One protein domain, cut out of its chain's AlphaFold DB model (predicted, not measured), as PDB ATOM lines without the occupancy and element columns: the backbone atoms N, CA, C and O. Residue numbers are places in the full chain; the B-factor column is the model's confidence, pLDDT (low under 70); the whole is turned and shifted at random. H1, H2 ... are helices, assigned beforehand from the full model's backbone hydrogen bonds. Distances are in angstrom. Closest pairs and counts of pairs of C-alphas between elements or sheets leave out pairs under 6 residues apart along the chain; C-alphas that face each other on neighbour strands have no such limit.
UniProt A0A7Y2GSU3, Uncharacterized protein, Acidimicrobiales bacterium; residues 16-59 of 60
ATOM      1  N   ALA A  16      16.921   5.166  23.402       94.62
ATOM      2  CA  ALA A  16      17.068   4.856  21.979       94.62
ATOM      3  C   ALA A  16      17.246   6.123  21.128       94.62
ATOM      4  O   ALA A  16      18.170   6.202  20.326       94.62
ATOM      5  N   TYR A  17      16.417   7.145  21.355       96.81
ATOM      6  CA  TYR A  17      16.541   8.435  20.676       96.81
ATOM      7  C   TYR A  17      17.921   9.059  20.916       96.81
ATOM      8  O   TYR A  17      18.577   9.490  19.974       96.81
ATOM      9  N   ASN A  18      18.383   9.052  22.168       95.38
ATOM     10  CA  ASN A  18      19.653   9.664  22.548       95.38
ATOM     11  C   ASN A  18      20.870   8.919  21.971       95.38
ATOM     12  O   ASN A  18      21.918   9.532  21.829       95.38
ATOM     13  N   THR A  19      20.744   7.624  21.661       93.62
ATOM     14  CA  THR A  19      21.795   6.842  20.987       93.62
ATOM     15  C   THR A  19      21.797   7.053  19.470       93.62
ATOM     16  O   THR A  19      22.851   6.991  18.851       93.62
ATOM     17  N   VAL A  20      20.637   7.303  18.856       95.25
ATOM     18  CA  VAL A  20      20.521   7.450  17.392       95.25
ATOM     19  C   VAL A  20      20.758   8.888  16.926       95.25
ATOM     20  O   VAL A  20      21.286   9.090  15.834       95.25
ATOM     21  N   PHE A  21      20.369   9.894  17.709       95.38
ATOM     22  CA  PHE A  21      20.448  11.298  17.308       95.38
ATOM     23  C   PHE A  21      21.509  12.044  18.117       95.38
ATOM     24  O   PHE A  21      21.261  12.509  19.229       95.38
ATOM     25  N   GLU A  22      22.683  12.218  17.510       93.75
ATOM     26  CA  GLU A  22      23.806  12.980  18.061       93.75
ATOM     27  C   GLU A  22      24.195  14.111  17.098       93.75
ATOM     28  O   GLU A  22      24.386  13.898  15.900       93.75
ATOM     29  N   ALA A  23      24.301  15.341  17.607       93.81
ATOM     30  CA  ALA A  23      24.681  16.482  16.782       93.81
ATOM     31  C   ALA A  23      26.112  16.315  16.239       93.81
ATOM     32  O   ALA A  23      27.019  15.904  16.960       93.81
ATOM     33  N   GLY A  24      26.314  16.615  14.952       92.62
ATOM     34  CA  GLY A  24      27.613  16.441  14.287       92.62
ATOM     35  C   GLY A  24      28.003  14.982  14.010       92.62
ATOM     36  O   GLY A  24      29.124  14.727  13.573       92.62
ATOM     37  N   ARG A  25      27.100  14.020  14.236       93.50
ATOM     38  CA  ARG A  25      27.312  12.597  13.948       93.50
ATOM     39  C   ARG A  25      26.258  12.101  12.970       93.50
ATOM     40  O   ARG A  25      25.124  12.574  12.956       93.50
ATOM     41  N   MET A  26      26.654  11.146  12.139       94.50
ATOM     42  CA  MET A  26      25.762  10.480  11.201       94.50
ATOM     43  C   MET A  26      25.492   9.067  11.697       94.50
ATOM     44  O   MET A  26      26.430   8.308  11.944       94.50
ATOM     45  N   SER A  27      24.214   8.729  11.790       94.75
ATOM     46  CA  SER A  27      23.754   7.377  12.091       94.75
ATOM     47  C   SER A  27      23.404   6.657  10.796       94.75
ATOM     48  O   SER A  27      22.921   7.268   9.841       94.75
ATOM     49  N   ILE A  28      23.655   5.352  10.764       94.38
ATOM     50  CA  ILE A  28      23.265   4.473   9.662       94.38
ATOM     51  C   ILE A  28      22.020   3.712  10.113       94.38
ATOM     52  O   ILE A  28      21.933   3.295  11.261       94.38
ATOM     53  N   GLY A  29      21.050   3.556   9.217       94.38
ATOM     54  CA  GLY A  29      19.857   2.749   9.449       94.38
ATOM     55  C   GLY A  29      19.648   1.768   8.304       94.38
ATOM     56  O   GLY A  29      20.095   2.007   7.181       94.38
ATOM     57  N   LEU A  30      18.960   0.665   8.587       95.81
ATOM     58  CA  LEU A  30      18.552  -0.308   7.578       95.81
ATOM     59  C   LEU A  30      17.077  -0.120   7.229       95.81
ATOM     60  O   LEU A  30      16.250   0.167   8.094       95.81
ATOM     61  N   VAL A  31      16.746  -0.320   5.955       95.44
ATOM     62  CA  VAL A  31      15.362  -0.323   5.471       95.44
ATOM     63  C   VAL A  31      14.885  -1.765   5.364       95.44
ATOM     64  O   VAL A  31      15.581  -2.629   4.831       95.44
ATOM     65  N   VAL A  32      13.691  -2.026   5.891       95.25
ATOM     66  CA  VAL A  32      13.004  -3.312   5.743       95.25
ATOM     67  C   VAL A  32      12.187  -3.283   4.444       95.25
ATOM     68  O   VAL A  32      11.523  -2.279   4.185       95.25
ATOM     69  N   PRO A  33      12.181  -4.367   3.653       95.69
ATOM     70  CA  PRO A  33      12.889  -5.630   3.872       95.69
ATOM     71  C   PRO A  33      14.395  -5.524   3.565       95.69
ATOM     72  O   PRO A  33      14.796  -4.920   2.577       95.69
ATOM     73  N   ILE A  34      15.243  -6.156   4.396       96.50
ATOM     74  CA  ILE A  34      16.702  -6.258   4.167       96.50
ATOM     75  C   ILE A  34      16.932  -7.377   3.146       96.50
ATOM     76  O   ILE A  34      17.443  -8.449   3.479       96.50
ATOM     77  N   GLU A  35      16.431  -7.182   1.932       95.69
ATOM     78  CA  GLU A  35      16.557  -8.097   0.804       95.69
ATOM     79  C   GLU A  35      16.256  -7.396  -0.520       95.69
ATOM     80  O   GLU A  35      15.567  -6.380  -0.559       95.69
ATOM     81  N   THR A  36      16.744  -7.969  -1.615       94.75
ATOM     82  CA  THR A  36      16.335  -7.571  -2.962       94.75
ATOM     83  C   THR A  36      15.178  -8.458  -3.410       94.75
ATOM     84  O   THR A  36      15.282  -9.680  -3.333       94.75
ATOM     85  N   TYR A  37      14.102  -7.851  -3.903       93.31
ATOM     86  CA  TYR A  37      12.914  -8.537  -4.423       93.31
ATOM     87  C   TYR A  37      12.684  -8.152  -5.895       93.31
ATOM     88  O   TYR A  37      11.699  -7.523  -6.263       93.31
ATOM     89  N   ALA A  38      13.648  -8.473  -6.762       91.44
ATOM     90  CA  ALA A  38      13.602  -8.063  -8.170       91.44
ATOM     91  C   ALA A  38      12.471  -8.741  -8.968       91.44
ATOM     92  O   ALA A  38      11.964  -8.165  -9.927       91.44
ATOM     93  N   ASP A  39      12.057  -9.940  -8.551       91.31
ATOM     94  CA  ASP A  39      11.142 -10.800  -9.310       91.31
ATOM     95  C   ASP A  39       9.649 -10.544  -9.016       91.31
ATOM     96  O   ASP A  39       8.780 -11.214  -9.572       91.31
ATOM     97  N   GLY A  40       9.314  -9.581  -8.146       91.19
ATOM     98  CA  GLY A  40       7.924  -9.219  -7.849       91.19
ATOM     99  C   GLY A  40       7.770  -8.330  -6.611       91.19
ATOM    100  O   GLY A  40       8.689  -8.239  -5.811       91.19
ATOM    101  N   PRO A  41       6.610  -7.682  -6.405       92.75
ATOM    102  CA  PRO A  41       6.429  -6.648  -5.376       92.75
ATOM    103  C   PRO A  41       6.314  -7.189  -3.942       92.75
ATOM    104  O   PRO A  41       6.198  -6.400  -3.005       92.75
ATOM    105  N   VAL A  42       6.291  -8.513  -3.763       96.00
ATOM    106  CA  VAL A  42       6.106  -9.155  -2.458       96.00
ATOM    107  C   VAL A  42       7.450  -9.713  -1.977       96.00
ATOM    108  O   VAL A  42       7.983 -10.618  -2.622       96.00
ATOM    109  N   PRO A  43       7.997  -9.215  -0.854       95.50
ATOM    110  CA  PRO A  43       9.222  -9.752  -0.276       95.50
ATOM    111  C   PRO A  43       9.006 -11.151   0.309       95.50
ATOM    112  O   PRO A  43       7.954 -11.449   0.878       95.50
ATOM    113  N   ALA A  44      10.022 -12.005   0.207       95.62
ATOM    114  CA  ALA A  44       9.996 -13.361   0.751       95.62
ATOM    115  C   ALA A  44      10.323 -13.397   2.253       95.62
ATOM    116  O   ALA A  44       9.955 -14.341   2.950       95.62
ATOM    117  N   MET A  45      11.029 -12.382   2.765       95.94
ATOM    118  CA  MET A  45      11.445 -12.254   4.168       95.94
ATOM    119  C   MET A  45      12.333 -13.406   4.670       95.94
ATOM    120  O   MET A  45      12.507 -13.609   5.879       95.94
ATOM    121  N   HIS A  46      12.955 -14.151   3.755       95.88
ATOM    122  CA  HIS A  46      13.814 -15.276   4.101       95.88
ATOM    123  C   HIS A  46      15.031 -14.809   4.903       95.88
ATOM    124  O   HIS A  46      15.755 -13.888   4.518       95.88
ATOM    125  N   HIS A  47      15.278 -15.479   6.031       96.62
ATOM    126  CA  HIS A  47      16.381 -15.182   6.950       96.62
ATOM    127  C   HIS A  47      16.390 -13.748   7.507       96.62
ATOM    128  O   HIS A  47      17.408 -13.321   8.052       96.62
ATOM    129  N   HIS A  48      15.282 -13.005   7.418       97.19
ATOM    130  CA  HIS A  48      15.261 -11.595   7.803       97.19
ATOM    131  C   HIS A  48      15.650 -11.385   9.277       97.19
ATOM    132  O   HIS A  48      16.482 -10.532   9.568       97.19
ATOM    133  N   LEU A  49      15.186 -12.250  10.189       97.75
ATOM    134  CA  LEU A  49      15.607 -12.224  11.600       97.75
ATOM    135  C   LEU A  49      17.118 -12.409  11.779       97.75
ATOM    136  O   LEU A  49      17.723 -11.747  12.614       97.75
ATOM    137  N   LYS A  50      17.739 -13.293  10.991       98.12
ATOM    138  CA  LYS A  50      19.191 -13.496  11.033       98.12
ATOM    139  C   LYS A  50      19.929 -12.239  10.566       98.12
ATOM    140  O   LYS A  50      20.937 -11.882  11.161       98.12
ATOM    141  N   ARG A  51      19.426 -11.569   9.523       97.81
ATOM    142  CA  ARG A  51      20.009 -10.319   9.004       97.81
ATOM    143  C   ARG A  51      19.877  -9.172  10.007       97.81
ATOM    144  O   ARG A  51      20.846  -8.452  10.200       97.81
ATOM    145  N   VAL A  52      18.726  -9.043  10.670       97.50
ATOM    146  CA  VAL A  52      18.519  -8.041  11.730       97.50
ATOM    147  C   VAL A  52      19.466  -8.286  12.906       97.50
ATOM    148  O   VAL A  52      20.165  -7.367  13.301       97.50
ATOM    149  N   ARG A  53      19.584  -9.526  13.398       97.88
ATOM    150  CA  ARG A  53      20.522  -9.848  14.490       97.88
ATOM    151  C   ARG A  53      21.979  -9.572  14.126       97.88
ATOM    152  O   ARG A  53      22.720  -9.049  14.944       97.88
ATOM    153  N   LEU A  54      22.385  -9.882  12.893       97.56
ATOM    154  CA  LEU A  54      23.725  -9.537  12.419       97.56
ATOM    155  C   LEU A  54      23.944  -8.016  12.415       97.56
ATOM    156  O   LEU A  54      25.030  -7.561  12.750       97.56
ATOM    157  N   ALA A  55      22.933  -7.227  12.044       96.62
ATOM    158  CA  ALA A  55      23.023  -5.773  12.123       96.62
ATOM    159  C   ALA A  55      23.224  -5.306  13.575       96.62
ATOM    160  O   ALA A  55      24.142  -4.529  13.825       96.62
ATOM    161  N   GLU A  56      22.452  -5.852  14.520       95.38
ATOM    162  CA  GLU A  56      22.606  -5.568  15.956       95.38
ATOM    163  C   GLU A  56      24.023  -5.906  16.457       95.38
ATOM    164  O   GLU A  56      24.660  -5.107  17.142       95.38
ATOM    165  N   GLU A  57      24.565  -7.065  16.069       97.50
ATOM    166  CA  GLU A  57      25.934  -7.485  16.411       97.50
ATOM    167  C   GLU A  57      27.011  -6.545  15.838       97.50
ATOM    168  O   GLU A  57      28.073  -6.380  16.438       97.50
ATOM    169  N   LEU A  58      26.739  -5.910  14.695       95.19
ATOM    170  CA  LEU A  58      27.620  -4.926  14.059       95.19
ATOM    171  C   LEU A  58      27.472  -3.508  14.644       95.19
ATOM    172  O   LEU A  58      28.203  -2.608  14.228       95.19
ATOM    173  N   GLY A  59      26.574  -3.308  15.615       90.19
ATOM    174  CA  GLY A  59      26.370  -2.034  16.306       90.19
ATOM    175  C   GLY A  59      25.302  -1.128  15.692       90.19
ATOM    176  O   GLY A  59      25.332   0.078  15.951       90.19
TER     177      GLY A  59
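What this domain is: This is residues 16 to 59 of the 60 residues of an uncharacterized protein of Acidimicrobiales bacterium (UniProt A0A7Y2GSU3). Little here is regular structure: a long stretch without a named element, residues 21 to 47, runs from the short helix H1 to the far end near Asp 39 and folds back to H2, which heads back along the length. Residues 21 to 26 stick out. The 44 printed residues hold two named helices, H1 then H2, and no named strand; the class is all helix, with 15 residues in named elements. The whole is only just loose, close to extended, with a radius of gyration of the C-alphas of 13.8 A and spans of 40 by 20 by 14 A.

Where its parts are: Find C-alpha 16 at (17.068, 4.856, 21.979); there H1, residues 16 to 20, begins. Go on to C-alpha 48 at (15.261, -11.595, 7.803), where H2, residues 48 to 57, begins; it runs 14.3 A to C-alpha 57 at (25.934, -7.485, 16.411).

How they stand to each other: H1 and H2 are apart, with no C-alpha of one within 8 A of the other. In both helices every O i to N i+4 pair is within hydrogen-bond range.

The domain as a whole: Look at Ala 23 and Asp 39, whose C-alphas are the two farthest apart, 40.1 A. The link from H1 to H2, 27 residues, is long. The printed part has no cut, and no printed residue is under 70 in pLDDT.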